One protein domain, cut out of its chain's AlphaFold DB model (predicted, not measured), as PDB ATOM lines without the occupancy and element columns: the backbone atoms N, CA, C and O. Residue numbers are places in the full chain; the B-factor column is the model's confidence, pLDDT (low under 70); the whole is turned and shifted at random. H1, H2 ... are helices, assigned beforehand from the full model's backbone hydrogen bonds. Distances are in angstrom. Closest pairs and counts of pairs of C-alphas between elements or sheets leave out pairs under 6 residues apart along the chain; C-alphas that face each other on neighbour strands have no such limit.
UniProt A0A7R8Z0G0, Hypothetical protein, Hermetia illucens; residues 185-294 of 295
ATOM      1  N   LEU A 185     202.881 227.775 225.502       44.62
ATOM      2  CA  LEU A 185     202.141 228.771 226.290       44.62
ATOM      3  C   LEU A 185     201.114 229.586 225.477       44.62
ATOM      4  O   LEU A 185     200.214 230.171 226.070       44.62
ATOM      5  N   PHE A 186     201.174 229.599 224.138       40.66
ATOM      6  CA  PHE A 186     200.308 230.467 223.315       40.66
ATOM      7  C   PHE A 186     198.952 229.853 222.913       40.66
ATOM      8  O   PHE A 186     197.940 230.556 222.942       40.66
ATOM      9  N   GLU A 187     198.872 228.553 222.603       44.06
ATOM     10  CA  GLU A 187     197.582 227.862 222.378       44.06
ATOM     11  C   GLU A 187     196.915 227.424 223.689       44.06
ATOM     12  O   GLU A 187     195.685 227.431 223.800       44.06
ATOM     13  N   ASN A 188     197.722 227.145 224.718       52.44
ATOM     14  CA  ASN A 188     197.227 226.880 226.062       52.44
ATOM     15  C   ASN A 188     196.570 228.102 226.690       52.44
ATOM     16  O   ASN A 188     195.645 227.913 227.463       52.44
ATOM     17  N   ASN A 189     196.945 229.336 226.336       57.97
ATOM     18  CA  ASN A 189     196.387 230.508 227.007       57.97
ATOM     19  C   ASN A 189     194.869 230.634 226.793       57.97
ATOM     20  O   ASN A 189     194.128 230.835 227.741       57.97
ATOM     21  N   LYS A 190     194.352 230.413 225.574       66.50
ATOM     22  CA  LYS A 190     192.897 230.505 225.323       66.50
ATOM     23  C   LYS A 190     192.105 229.384 225.993       66.50
ATOM     24  O   LYS A 190     190.995 229.629 226.461       66.50
ATOM     25  N   ASN A 191     192.635 228.164 225.995       70.81
ATOM     26  CA  ASN A 191     191.965 227.025 226.619       70.81
ATOM     27  C   ASN A 191     192.038 227.133 228.143       70.81
ATOM     28  O   ASN A 191     191.009 227.012 228.797       70.81
ATOM     29  N   PHE A 192     193.208 227.464 228.684       74.12
ATOM     30  CA  PHE A 192     193.416 227.767 230.095       74.12
ATOM     31  C   PHE A 192     192.518 228.914 230.563       74.12
ATOM     32  O   PHE A 192     191.813 228.755 231.547       74.12
ATOM     33  N   GLU A 193     192.426 230.017 229.815       74.88
ATOM     34  CA  GLU A 193     191.509 231.126 230.110       74.88
ATOM     35  C   GLU A 193     190.044 230.680 230.126       74.88
ATOM     36  O   GLU A 193     189.287 231.075 231.009       74.88
ATOM     37  N   ARG A 194     189.618 229.837 229.175       78.94
ATOM     38  CA  ARG A 194     188.252 229.283 229.177       78.94
ATOM     39  C   ARG A 194     188.013 228.384 230.382       78.94
ATOM     40  O   ARG A 194     186.961 228.501 231.002       78.94
ATOM     41  N   TYR A 195     188.962 227.507 230.710       77.88
ATOM     42  CA  TYR A 195     188.871 226.644 231.884       77.88
ATOM     43  C   TYR A 195     188.810 227.480 233.155       77.88
ATOM     44  O   TYR A 195     187.885 227.310 233.939       77.88
ATOM     45  N   TYR A 196     189.718 228.438 233.310       80.31
ATOM     46  CA  TYR A 196     189.777 229.346 234.446       80.31
ATOM     47  C   TYR A 196     188.483 230.149 234.609       80.31
ATOM     48  O   TYR A 196     187.934 230.211 235.706       80.31
ATOM     49  N   ARG A 197     187.933 230.700 233.519       82.88
ATOM     50  CA  ARG A 197     186.639 231.403 233.533       82.88
ATOM     51  C   ARG A 197     185.499 230.476 233.932       82.88
ATOM     52  O   ARG A 197     184.775 230.786 234.865       82.88
ATOM     53  N   ALA A 198     185.397 229.303 233.313       81.31
ATOM     54  CA  ALA A 198     184.357 228.332 233.640       81.31
ATOM     55  C   ALA A 198     184.465 227.800 235.083       81.31
ATOM     56  O   ALA A 198     183.451 227.489 235.706       81.31
ATOM     57  N   HIS A 199     185.681 227.675 235.617       82.69
ATOM     58  CA  HIS A 199     185.927 227.365 237.024       82.69
ATOM     59  C   HIS A 199     185.464 228.497 237.935       82.69
ATOM     60  O   HIS A 199     184.772 228.247 238.921       82.69
ATOM     61  N   LYS A 200     185.836 229.733 237.597       84.00
ATOM     62  CA  LYS A 200     185.489 230.922 238.366       84.00
ATOM     63  C   LYS A 200     183.980 231.146 238.411       84.00
ATOM     64  O   LYS A 200     183.444 231.276 239.502       84.00
ATOM     65  N   ASP A 201     183.298 231.097 237.270       86.56
ATOM     66  CA  ASP A 201     181.850 231.324 237.184       86.56
ATOM     67  C   ASP A 201     181.070 230.306 238.038       86.56
ATOM     68  O   ASP A 201     180.130 230.657 238.751       86.56
ATOM     69  N   ARG A 202     181.498 229.034 238.028       86.44
ATOM     70  CA  ARG A 202     180.923 227.990 238.894       86.44
ATOM     71  C   ARG A 202     181.218 228.235 240.371       86.44
ATOM     72  O   ARG A 202     180.336 228.064 241.206       86.44
ATOM     73  N   ARG A 203     182.439 228.657 240.702       84.75
ATOM     74  CA  ARG A 203     182.822 228.996 242.078       84.75
ATOM     75  C   ARG A 203     182.020 230.183 242.603       84.75
ATOM     76  O   ARG A 203     181.581 230.145 243.747       84.75
ATOM     77  N   ASP A 204     181.784 231.193 241.775       88.94
ATOM     78  CA  ASP A 204     180.968 232.356 242.125       88.94
ATOM     79  C   ASP A 204     179.510 231.948 242.398       88.94
ATOM     80  O   ASP A 204     178.913 232.406 243.375       88.94
ATOM     81  N   LEU A 205     178.967 231.001 241.623       89.12
ATOM     82  CA  LEU A 205     177.662 230.391 241.897       89.12
ATOM     83  C   LEU A 205     177.644 229.646 243.241       89.12
ATOM     84  O   LEU A 205     176.722 229.841 244.031       89.12
ATOM     85  N   TYR A 206     178.657 228.829 243.542       90.25
ATOM     86  CA  TYR A 206     178.727 228.120 244.825       90.25
ATOM     87  C   TYR A 206     178.856 229.077 246.010       90.25
ATOM     88  O   TYR A 206     178.180 228.891 247.018       90.25
ATOM     89  N   ASN A 207     179.646 230.143 245.865       89.56
ATOM     90  CA  ASN A 207     179.786 231.184 246.882       89.56
ATOM     91  C   ASN A 207     178.453 231.902 247.147       89.56
ATOM     92  O   ASN A 207     178.177 232.303 248.277       89.56
ATOM     93  N   TYR A 208     177.625 232.099 246.117       91.25
ATOM     94  CA  TYR A 208     176.292 232.678 246.280       91.25
ATOM     95  C   TYR A 208     175.355 231.734 247.042       91.25
ATOM     96  O   TYR A 208     174.671 232.159 247.973       91.25
ATOM     97  N   ILE A 209     175.369 230.442 246.707       89.12
ATOM     98  CA  ILE A 209     174.573 229.435 247.420       89.12
ATOM     99  C   ILE A 209     175.036 229.311 248.878       89.12
ATOM    100  O   ILE A 209     174.204 229.262 249.777       89.12
ATOM    101  N   GLU A 210     176.343 229.334 249.144       90.25
ATOM    102  CA  GLU A 210     176.886 229.329 250.507       90.25
ATOM    103  C   GLU A 210     176.367 230.519 251.329       90.25
ATOM    104  O   GLU A 210     175.962 230.347 252.480       90.25
ATOM    105  N   GLN A 211     176.343 231.720 250.745       89.88
ATOM    106  CA  GLN A 211     175.813 232.915 251.412       89.88
ATOM    107  C   GLN A 211     174.331 232.767 251.760       89.88
ATOM    108  O   GLN A 211     173.919 233.153 252.851       89.88
ATOM    109  N   ILE A 212     173.539 232.164 250.870       88.44
ATOM    110  CA  ILE A 212     172.138 231.845 251.154       88.44
ATOM    111  C   ILE A 212     172.053 230.843 252.311       88.44
ATOM    112  O   ILE A 212     171.297 231.067 253.251       88.44
ATOM    113  N   GLY A 213     172.853 229.775 252.282       86.38
ATOM    114  CA  GLY A 213     172.853 228.729 253.308       86.38
ATOM    115  C   GLY A 213     173.127 229.256 254.712       86.38
ATOM    116  O   GLY A 213     172.412 228.906 255.651       86.38
ATOM    117  N   LYS A 214     174.084 230.184 254.837       86.25
ATOM    118  CA  LYS A 214     174.419 230.843 256.110       86.25
ATOM    119  C   LYS A 214     173.232 231.580 256.726       86.25
ATOM    120  O   LYS A 214     173.082 231.553 257.942       86.25
ATOM    121  N   ASN A 215     172.363 232.174 255.906       87.56
ATOM    122  CA  ASN A 215     171.175 232.874 256.396       87.56
ATOM    123  C   ASN A 215     170.097 231.917 256.934       87.56
ATOM    124  O   ASN A 215     169.313 232.315 257.788       87.56
ATOM    125  N   TYR A 216     170.067 230.669 256.458       84.50
ATOM    126  CA  TYR A 216     169.098 229.647 256.872       84.50
ATOM    127  C   TYR A 216     169.669 228.620 257.866       84.50
ATOM    128  O   TYR A 216     168.961 227.693 258.247       84.50
ATOM    129  N   GLY A 217     170.928 228.769 258.293       84.69
ATOM    130  CA  GLY A 217     171.572 227.865 259.254       84.69
ATOM    131  C   GLY A 217     172.049 226.528 258.673       84.69
ATOM    132  O   GLY A 217     172.321 225.607 259.438       84.69
ATOM    133  N   PHE A 218     172.176 226.410 257.347       86.00
ATOM    134  CA  PHE A 218     172.677 225.202 256.681       86.00
ATOM    135  C   PHE A 218     174.069 225.428 256.084       86.00
ATOM    136  O   PHE A 218     174.295 226.406 255.366       86.00
ATOM    137  N   ASP A 219     174.993 224.483 256.302       90.38
ATOM    138  CA  ASP A 219     176.302 224.477 255.637       90.38
ATOM    139  C   ASP A 219     176.174 223.959 254.195       90.38
ATOM    140  O   ASP A 219     176.566 222.844 253.837       90.38
ATOM    141  N   LEU A 220     175.588 224.795 253.333       90.31
ATOM    142  CA  LEU A 220     175.419 224.466 251.918       90.31
ATOM    143  C   LEU A 220     176.757 224.296 251.195       90.31
ATOM    144  O   LEU A 220     176.802 223.606 250.180       90.31
ATOM    145  N   LYS A 221     177.856 224.858 251.716       91.19
ATOM    146  CA  LYS A 221     179.188 224.634 251.147       91.19
ATOM    147  C   LYS A 221     179.572 223.158 251.257       91.19
ATOM    148  O   LYS A 221     179.979 222.568 250.258       91.19
ATOM    149  N   ALA A 222     179.382 222.548 252.427       91.19
ATOM    150  CA  ALA A 222     179.606 221.115 252.612       91.19
ATOM    151  C   ALA A 222     178.700 220.268 251.700       91.19
ATOM    152  O   ALA A 222     179.175 219.327 251.067       91.19
ATOM    153  N   CYS A 223     177.426 220.646 251.551       91.25
ATOM    154  CA  CYS A 223     176.503 219.945 250.656       91.25
ATOM    155  C   CYS A 223     176.889 220.038 249.174       91.25
ATOM    156  O   CYS A 223     176.738 219.065 248.435       91.25
ATOM    157  N   ILE A 224     177.416 221.179 248.726       92.25
ATOM    158  CA  ILE A 224     177.922 221.340 247.359       92.25
ATOM    159  C   ILE A 224     179.167 220.475 247.148       92.25
ATOM    160  O   ILE A 224     179.256 219.793 246.133       92.25
ATOM    161  N   LEU A 225     180.112 220.461 248.093       91.06
ATOM    162  CA  LEU A 225     181.312 219.619 248.003       91.06
ATOM    163  C   LEU A 225     180.953 218.126 247.955       91.06
ATOM    164  O   LEU A 225     181.495 217.389 247.126       91.06
ATOM    165  N   ARG A 226     179.974 217.705 248.765       91.56
ATOM    166  CA  ARG A 226     179.381 216.365 248.702       91.56
ATOM    167  C   ARG A 226     178.790 216.091 247.318       91.56
ATOM    168  O   ARG A 226     179.157 215.101 246.695       91.56
ATOM    169  N   ALA A 227     177.960 216.995 246.793       91.75
ATOM    170  CA  ALA A 227     177.348 216.853 245.472       91.75
ATOM    171  C   ALA A 227     178.386 216.777 244.336       91.75
ATOM    172  O   ALA A 227     178.242 215.964 243.428       91.75
ATOM    173  N   ILE A 228     179.464 217.566 244.387       91.19
ATOM    174  CA  ILE A 228     180.563 217.507 243.408       91.19
ATOM    175  C   ILE A 228     181.211 216.119 243.425       91.19
ATOM    176  O   ILE A 228     181.341 215.492 242.371       91.19
ATOM    177  N   CYS A 229     181.549 215.607 244.609       90.25
ATOM    178  CA  CYS A 229     182.144 214.279 244.773       90.25
ATOM    179  C   CYS A 229     181.198 213.163 244.281       90.25
ATOM    180  O   CYS A 229     181.591 212.266 243.530       90.25
ATOM    181  N   GLU A 230     179.917 213.257 244.637       90.50
ATOM    182  CA  GLU A 230     178.870 212.305 244.268       90.50
ATOM    183  C   GLU A 230     178.535 212.313 242.767       90.50
ATOM    184  O   GLU A 230     178.283 211.258 242.177       90.50
ATOM    185  N   SER A 231     178.578 213.480 242.114       89.31
ATOM    186  CA  SER A 231     178.199 213.654 240.703       89.31
ATOM    187  C   SER A 231     179.015 212.780 239.747       89.31
ATOM    188  O   SER A 231     178.503 212.271 238.749       89.31
ATOM    189  N   LYS A 232     180.285 212.529 240.074       83.38
ATOM    190  CA  LYS A 232     181.179 211.693 239.268       83.38
ATOM    191  C   LYS A 232     180.820 210.204 239.331       83.38
ATOM    192  O   LYS A 232     181.239 209.445 238.460       83.38
ATOM    193  N   ARG A 233     180.074 209.782 240.356       83.12
ATOM    194  CA  ARG A 233     179.882 208.371 240.726       83.12
ATOM    195  C   ARG A 233     178.448 207.897 240.583       83.12
ATOM    196  O   ARG A 233     178.224 206.813 240.057       83.12
ATOM    197  N   TYR A 234     177.490 208.699 241.042       85.25
ATOM    198  CA  TYR A 234     176.078 208.317 241.033       85.25
ATOM    199  C   TYR A 234     175.382 208.609 239.701       85.25
ATOM    200  O   TYR A 234     174.344 208.015 239.411       85.25
ATOM    201  N   LEU A 235     175.937 209.490 238.868       87.56
ATOM    202  CA  LEU A 235     175.318 209.854 237.595       87.56
ATOM    203  C   LEU A 235     175.635 208.826 236.503       87.56
ATOM    204  O   LEU A 235     176.798 208.513 236.240       87.56
ATOM    205  N   LEU A 236     174.598 208.368 235.798       87.31
ATOM    206  CA  LEU A 236     174.727 207.515 234.617       87.31
ATOM    207  C   LEU A 236     175.520 208.236 233.522       87.31
ATOM    208  O   LEU A 236     175.491 209.469 233.461       87.31
ATOM    209  N   PRO A 237     176.215 207.513 232.630       84.81
ATOM    210  CA  PRO A 237     176.922 208.128 231.512       84.81
ATOM    211  C   PRO A 237     176.018 209.046 230.678       84.81
ATOM    212  O   PRO A 237     174.789 208.947 230.700       84.81
ATOM    213  N   MET A 238     176.653 209.978 229.967       85.38
ATOM    214  CA  MET A 238     175.956 211.024 229.215       85.38
ATOM    215  C   MET A 238     174.926 210.429 228.245       85.38
ATOM    216  O   MET A 238     175.213 209.440 227.567       85.38
ATOM    217  N   GLY A 239     173.741 211.034 228.160       86.75
ATOM    218  CA  GLY A 239     172.688 210.635 227.221       86.75
ATOM    219  C   GLY A 239     171.682 209.603 227.744       86.75
ATOM    220  O   GLY A 239     170.768 209.233 227.007       86.75
ATOM    221  N   HIS A 240     171.803 209.152 228.997       88.88
ATOM    222  CA  HIS A 240     170.810 208.268 229.623       88.88
ATOM    223  C   HIS A 240     169.648 209.024 230.280       88.88
ATOM    224  O   HIS A 240     168.513 208.553 230.243       88.88
ATOM    225  N   SER A 241     169.913 210.191 230.871       90.19
ATOM    226  CA  SER A 241     168.896 211.040 231.492       90.19
ATOM    227  C   SER A 241     169.292 212.505 231.369       90.19
ATOM    228  O   SER A 241     170.362 212.902 231.822       90.19
ATOM    229  N   LEU A 242     168.390 213.316 230.808       90.75
ATOM    230  CA  LEU A 242     168.578 214.762 230.674       90.75
ATOM    231  C   LEU A 242     168.838 215.420 232.037       90.75
ATOM    232  O   LEU A 242     169.708 216.274 232.156       90.75
ATOM    233  N   ILE A 243     168.096 215.007 233.069       90.50
ATOM    234  CA  ILE A 243     168.225 215.569 234.418       90.50
ATOM    235  C   ILE A 243     169.609 215.250 234.986       90.50
ATOM    236  O   ILE A 243     170.275 216.138 235.509       90.50
ATOM    237  N   GLN A 244     170.081 214.012 234.825       90.50
ATOM    238  CA  GLN A 244     171.420 213.634 235.281       90.50
ATOM    239  C   GLN A 244     172.520 214.369 234.514       90.50
ATOM    240  O   GLN A 244     173.512 214.766 235.117       90.50
ATOM    241  N   ASP A 245     172.335 214.612 233.217       90.31
ATOM    242  CA  ASP A 245     173.281 215.393 232.419       90.31
ATOM    243  C   ASP A 245     173.320 216.865 232.856       90.31
ATOM    244  O   ASP A 245     174.400 217.448 232.948       90.31
ATOM    245  N   ILE A 246     172.176 217.456 233.213       90.44
ATOM    246  CA  ILE A 246     172.114 218.812 233.781       90.44
ATOM    247  C   ILE A 246     172.825 218.864 235.139       90.44
ATOM    248  O   ILE A 246     173.666 219.736 235.354       90.44
ATOM    249  N   ILE A 247     172.536 217.914 236.035       90.44
ATOM    250  CA  ILE A 247     173.180 217.821 237.356       90.44
ATOM    251  C   ILE A 247     174.694 217.647 237.193       90.44
ATOM    252  O   ILE A 247     175.470 218.318 237.873       90.44
ATOM    253  N   ARG A 248     175.131 216.818 236.238       89.50
ATOM    254  CA  ARG A 248     176.547 216.668 235.890       89.50
ATOM    255  C   ARG A 248     177.147 218.006 235.477       89.50
ATOM    256  O   ARG A 248     178.187 218.377 236.003       89.50
ATOM    257  N   ILE A 249     176.521 218.744 234.563       88.31
ATOM    258  CA  ILE A 249     177.045 220.037 234.087       88.31
ATOM    259  C   ILE A 249     177.163 221.056 235.228       88.31
ATOM    260  O   ILE A 249     178.139 221.819 235.257       88.31
ATOM    261  N   ALA A 250     176.192 221.051 236.145       89.00
ATOM    262  CA  ALA A 250     176.141 221.948 237.291       89.00
ATOM    263  C   ALA A 250     177.268 221.669 238.293       89.00
ATOM    264  O   ALA A 250     177.960 222.607 238.674       89.00
ATOM    265  N   PHE A 251     177.486 220.402 238.663       89.69
ATOM    266  CA  PHE A 251     178.415 220.022 239.736       89.69
ATOM    267  C   PHE A 251     179.771 219.480 239.262       89.69
ATOM    268  O   PHE A 251     180.646 219.230 240.083       89.69
ATOM    269  N   THR A 252     180.001 219.332 237.956       86.50
ATOM    270  CA  THR A 252     181.324 218.950 237.437       86.50
ATOM    271  C   THR A 252     182.151 220.195 237.160       86.50
ATOM    272  O   THR A 252     181.804 221.022 236.309       86.50
ATOM    273  N   LEU A 253     183.286 220.306 237.839       81.69
ATOM    274  CA  LEU A 253     184.307 221.290 237.522       81.69
ATOM    275  C   LEU A 253     185.224 220.737 236.425       81.69
ATOM    276  O   LEU A 253     185.480 219.527 236.383       81.69
ATOM    277  N   PRO A 254     185.737 221.594 235.523       76.50
ATOM    278  CA  PRO A 254     186.821 221.175 234.649       76.50
ATOM    279  C   PRO A 254     187.965 220.625 235.518       76.50
ATOM    280  O   PRO A 254     188.179 221.080 236.631       76.50
ATOM    281  N   SER A 255     188.651 219.575 235.086       66.12
ATOM    282  CA  SER A 255     189.744 219.004 235.879       66.12
ATOM    283  C   SER A 255     191.044 219.407 235.208       66.12
ATOM    284  O   SER A 255     191.510 218.706 234.313       66.12
ATOM    285  N   ASP A 256     191.595 220.557 235.590       67.00
ATOM    286  CA  ASP A 256     192.962 220.920 235.223       67.00
ATOM    287  C   ASP A 256     193.854 220.880 236.467       67.00
ATOM    288  O   ASP A 256     193.518 221.438 237.513       67.00
ATOM    289  N   ARG A 257     195.007 220.211 236.353       62.47
ATOM    290  CA  ARG A 257     195.973 220.035 237.455       62.47
ATOM    291  C   ARG A 257     196.594 221.362 237.900       62.47
ATOM    292  O   ARG A 257     197.222 221.424 238.952       62.47
ATOM    293  N   SER A 258     196.428 222.404 237.090       64.06
ATOM    294  CA  SER A 258     196.883 223.766 237.354       64.06
ATOM    295  C   SER A 258     196.039 224.500 238.412       64.06
ATOM    296  O   SER A 258     196.561 225.398 239.073       64.06
ATOM    297  N   ILE A 259     194.766 224.124 238.617       66.94
ATOM    298  CA  ILE A 259     193.827 224.819 239.518       66.94
ATOM    299  C   ILE A 259     193.552 223.953 240.758       66.94
ATOM    300  O   ILE A 259     192.656 223.105 240.783       66.94
ATOM    301  N   LEU A 260     194.335 224.190 241.813       69.31
ATOM    302  CA  LEU A 260     194.305 223.431 243.068       69.31
ATOM    303  C   LEU A 260     193.394 224.076 244.125       69.31
ATOM    304  O   LEU A 260     193.866 224.572 245.148       69.31
ATOM    305  N   ASP A 261     192.084 224.023 243.901       75.25
ATOM    306  CA  ASP A 261     191.074 224.476 244.867       75.25
ATOM    307  C   ASP A 261     190.472 223.311 245.681       75.25
ATOM    308  O   ASP A 261     190.534 222.147 245.280       75.25
ATOM    309  N   GLU A 262     189.846 223.624 246.823       82.56
ATOM    310  CA  GLU A 262     189.103 222.666 247.672       82.56
ATOM    311  C   GLU A 262     188.072 221.860 246.861       82.56
ATOM    312  O   GLU A 262     187.950 220.645 247.011       82.56
ATOM    313  N   TYR A 263     187.392 222.518 245.923       83.50
ATOM    314  CA  TYR A 263     186.419 221.884 245.040       83.50
ATOM    315  C   TYR A 263     187.056 220.905 244.034       83.50
ATOM    316  O   TYR A 263     186.521 219.827 243.789       83.50
ATOM    317  N   SER A 264     188.226 221.240 243.476       81.62
ATOM    318  CA  SER A 264     188.949 220.346 242.559       81.62
ATOM    319  C   SER A 264     189.452 219.096 243.286       81.62
ATOM    320  O   SER A 264     189.347 217.989 242.768       81.62
ATOM    321  N   LYS A 265     189.945 219.260 244.523       82.38
ATOM    322  CA  LYS A 265     190.423 218.147 245.359       82.38
ATOM    323  C   LYS A 265     189.296 217.185 245.734       82.38
ATOM    324  O   LYS A 265     189.472 215.973 245.686       82.38
ATOM    325  N   THR A 266     188.130 217.720 246.084       84.31
ATOM    326  CA  THR A 266     186.965 216.906 246.470       84.31
ATOM    327  C   THR A 266     186.374 216.133 245.294       84.31
ATOM    328  O   THR A 266     185.941 215.001 245.480       84.31
ATOM    329  N   GLN A 267     186.459 216.667 244.073       83.88
ATOM    330  CA  GLN A 267     186.081 215.953 242.847       83.88
ATOM    331  C   GLN A 267     186.943 214.701 242.565       83.88
ATOM    332  O   GLN A 267     186.508 213.774 241.870       83.88
ATOM    333  N   GLU A 268     188.179 214.667 243.063       79.12
ATOM    334  CA  GLU A 268     189.090 213.526 242.918       79.12
ATOM    335  C   GLU A 268     188.993 212.519 244.076       79.12
ATOM    336  O   GLU A 268     189.489 211.399 243.940       79.12
ATOM    337  N   SER A 269     188.322 212.880 245.177       81.56
ATOM    338  CA  SER A 269     188.197 212.034 246.369       81.56
ATOM    339  C   SER A 269     187.433 210.737 246.097       81.56
ATOM    340  O   SER A 269     186.526 210.677 245.258       81.56
ATOM    341  N   GLN A 270     187.797 209.686 246.842       79.44
ATOM    342  CA  GLN A 270     187.138 208.389 246.769       79.44
ATOM    343  C   GLN A 270     186.108 208.112 247.872       79.44
ATOM    344  O   GLN A 270     185.348 207.150 247.765       79.44
ATOM    345  N   GLU A 271     186.037 208.940 248.901       86.06
ATOM    346  CA  GLU A 271     185.085 208.792 249.998       86.06
ATOM    347  C   GLU A 271     184.317 210.108 250.102       86.06
ATOM    348  O   GLU A 271     184.870 211.132 250.495       86.06
ATOM    349  N   CYS A 272     183.066 210.098 249.628       84.88
ATOM    350  CA  CYS A 272     182.226 211.299 249.537       84.88
ATOM    351  C   CYS A 272     181.251 211.421 250.713       84.88
ATOM    352  O   CYS A 272     180.974 212.522 251.163       84.88
ATOM    353  N   GLU A 273     180.721 210.296 251.189       80.88
ATOM    354  CA  GLU A 273     179.688 210.242 252.230       80.88
ATOM    355  C   GLU A 273     180.299 210.558 253.601       80.88
ATOM    356  O   GLU A 273     180.100 211.653 254.126       80.88
ATOM    357  N   GLY A 274     181.223 209.713 254.076       82.25
ATOM    358  CA  GLY A 274     181.887 209.917 255.370       82.25
ATOM    359  C   GLY A 274     182.688 211.222 255.499       82.25
ATOM    360  O   GLY A 274     182.915 211.691 256.609       82.25
ATOM    361  N   ALA A 275     183.088 211.852 254.389       83.38
ATOM    362  CA  ALA A 275     183.805 213.128 254.416       83.38
ATOM    363  C   ALA A 275     182.901 214.338 254.726       83.38
ATOM    364  O   ALA A 275     183.394 215.361 255.211       83.38
ATOM    365  N   PHE A 276     181.598 214.248 254.429       87.44
ATOM    366  CA  PHE A 276     180.669 215.382 254.507       87.44
ATOM    367  C   PHE A 276     179.397 215.113 255.317       87.44
ATOM    368  O   PHE A 276     178.660 216.068 255.557       87.44
ATOM    369  N   ASP A 277     179.148 213.883 255.777       83.94
ATOM    370  CA  ASP A 277     177.927 213.508 256.507       83.94
ATOM    371  C   ASP A 277     177.640 214.382 257.736       83.94
ATOM    372  O   ASP A 277     176.495 214.776 257.950       83.94
ATOM    373  N   GLU A 278     178.667 214.755 258.507       85.00
ATOM    374  CA  GLU A 278     178.490 215.574 259.718       85.00
ATOM    375  C   GLU A 278     177.963 216.984 259.419       85.00
ATOM    376  O   GLU A 278     177.228 217.563 260.217       85.00
ATOM    377  N   ARG A 279     178.350 217.556 258.272       87.06
ATOM    378  CA  ARG A 279     178.001 218.934 257.882       87.06
ATOM    379  C   ARG A 279     176.848 219.001 256.888       87.06
ATOM    380  O   ARG A 279     176.167 220.018 256.811       87.06
ATOM    381  N   CYS A 280     176.625 217.929 256.135       89.38
ATOM    382  CA  CYS A 280     175.537 217.813 255.184       89.38
ATOM    383  C   CYS A 280     174.891 216.421 255.271       89.38
ATOM    384  O   CYS A 280     175.373 215.492 254.620       89.38
ATOM    385  N   PRO A 281     173.777 216.275 256.010       84.62
ATOM    386  CA  PRO A 281     173.150 214.976 256.254       84.62
ATOM    387  C   PRO A 281     172.335 214.443 255.065       84.62
ATOM    388  O   PRO A 281     171.851 213.317 255.113       84.62
ATOM    389  N   PHE A 282     172.144 215.236 254.005       85.06
ATOM    390  CA  PHE A 282     171.364 214.841 252.832       85.06
ATOM    391  C   PHE A 282     172.167 214.986 251.537       85.06
ATOM    392  O   PHE A 282     172.935 215.928 251.355       85.06
ATOM    393  N   SER A 283     171.946 214.074 250.587       87.25
ATOM    394  CA  SER A 283     172.477 214.200 249.228       87.25
ATOM    395  C   SER A 283     171.535 215.047 248.370       87.25
ATOM    396  O   SER A 283     170.381 214.681 248.140       87.25
ATOM    397  N   ILE A 284     172.046 216.164 247.838       88.25
ATOM    398  CA  ILE A 284     171.329 216.992 246.852       88.25
ATOM    399  C   ILE A 284     171.009 216.167 245.594       88.25
ATOM    400  O   ILE A 284     169.963 216.352 244.975       88.25
ATOM    401  N   ILE A 285     171.900 215.249 245.212       88.44
ATOM    402  CA  ILE A 285     171.741 214.440 244.003       88.44
ATOM    403  C   ILE A 285     170.655 213.383 244.201       88.44
ATOM    404  O   ILE A 285     169.794 213.254 243.333       88.44
ATOM    405  N   ASP A 286     170.649 212.663 245.327       87.00
ATOM    406  CA  ASP A 286     169.587 211.685 245.602       87.00
ATOM    407  C   ASP A 286     168.221 212.375 245.707       87.00
ATOM    408  O   ASP A 286     167.250 211.906 245.118       87.00
ATOM    409  N   MET A 287     168.167 213.552 246.341       85.31
ATOM    410  CA  MET A 287     166.958 214.376 246.422       85.31
ATOM    411  C   MET A 287     166.441 214.805 245.041       85.31
ATOM    412  O   MET A 287     165.241 214.751 244.777       85.31
ATOM    413  N   ALA A 288     167.341 215.208 244.139       85.94
ATOM    414  CA  ALA A 288     166.977 215.639 242.792       85.94
ATOM    415  C   ALA A 288     166.539 214.481 241.879       85.94
ATOM    416  O   ALA A 288     165.750 214.689 240.957       85.94
ATOM    417  N   LEU A 289     167.061 213.270 242.099       87.31
ATOM    418  CA  LEU A 289     166.756 212.097 241.276       87.31
ATOM    419  C   LEU A 289     165.562 211.291 241.789       87.31
ATOM    420  O   LEU A 289     164.854 210.696 240.979       87.31
ATOM    421  N   ASN A 290     165.332 211.288 243.102       84.75
ATOM    422  CA  ASN A 290     164.281 210.527 243.766       84.75
ATOM    423  C   ASN A 290     163.410 211.450 244.639       84.75
ATOM    424  O   ASN A 290     163.443 211.346 245.867       84.75
ATOM    425  N   PRO A 291     162.599 212.335 244.031       76.62
ATOM    426  CA  PRO A 291     161.777 213.290 244.778       76.62
ATOM    427  C   PRO A 291     160.747 212.610 245.696       76.62
ATOM    428  O   PRO A 291     160.339 213.180 246.704       76.62
ATOM    429  N   ASP A 292     160.356 211.370 245.388       76.94
ATOM    430  CA  ASP A 292     159.383 210.607 246.174       76.94
ATOM    431  C   ASP A 292     159.910 210.169 247.551       76.94
ATOM    432  O   ASP A 292     159.110 209.871 248.434       76.94
ATOM    433  N   LYS A 293     161.234 210.170 247.767       64.94
ATOM    434  CA  LYS A 293     161.849 209.821 249.061       64.94
ATOM    435  C   LYS A 293     161.705 210.912 250.134       64.94
ATOM    436  O   LYS A 293     162.095 210.677 251.270       64.94
ATOM    437  N   MET A 294     161.193 212.096 249.787       56.47
ATOM    438  CA  MET A 294     160.978 213.200 250.739       56.47
ATOM    439  C   MET A 294     159.584 213.207 251.390       56.47
ATOM    440  O   MET A 294     159.279 214.145 252.126       56.47
TER     441      MET A 294
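What this domain is: This is residues 185 to 294 of the 295 residues of the protein "Hypothetical protein" of Hermetia illucens (UniProt A0A7R8Z0G0). A short helix, H2, forms the core, with H3, H4, H5 and H6 packed round it and the end of the much longer H1 meeting its first turns at a corner. Residues 185 to 191 of H1 stick out as a free arm, and H7 ends the printed part beyond H6. The 110 printed residues hold seven named helices, H1 to H7 in chain order, and no named strand; the class is all helix. The whole is compact, with a radius of gyration of the C-alphas of 14.9 A and spans of 51 by 35 by 24 A.

How they stand to each other: H1, residues 185 to 216, has a kink of 27 degrees near residue 192. With residues 206 to 214 alone it touches residues 220 to 224 of H2, residues 220 to 234, at a steep tilt of 55 degrees, opposite ways; the closest C-alphas, of Gly 213 and Leu 220, are 5.2 A apart. H2 is the hub, touching five helices. H3, residues 242 to 251, touches it at a steep tilt of 51 degrees, opposite ways, closest at the C-alphas of Ile 228 and Phe 251, 4.9 A. H4, residues 262 to 268, touches H2 at a shallow tilt of 19 degrees, the same way, closest at the C-alphas of Cys 229 and Gln 267, 4.7 A. H5, residues 273 to 276, touches residues 222 to 226 of H2, closest at the C-alphas of Arg 226 and Phe 276, 6.0 A. H6, residues 284 to 289, touches H2 at a steep tilt of 46 degrees, the same way, closest at the C-alphas of Ala 227 and Ile 284, 6.2 A. H7, residues 291 to 294, is close to H6 but not clearly touching, and apart from H2. Every O i to N i+4 pair is within hydrogen-bond range in H3 and H6, against 25 of 28 in H1, 9 of 11 in H2 and 2 of 3 in H4; H5 and H7 are too short for such a pair.

Where its parts are: H1 begins at C-alpha 185, (202.141, 228.771, 226.290), and is 45.0 A long from first to last C-alpha. H2 measures 19.5 A, H3 14.4 A and H4 10.3 A. H7 ends at C-alpha 294, (160.978, 213.200, 250.739).

The domain as a whole: The two C-alphas farthest apart, of Phe 186 and Met 294, are 51.0 A apart. The printed part has no cut and no long link. The mean pLDDT of the printed part is 82.4; residues 185 to 190, 255 to 260 and 293 to 294 are under 70.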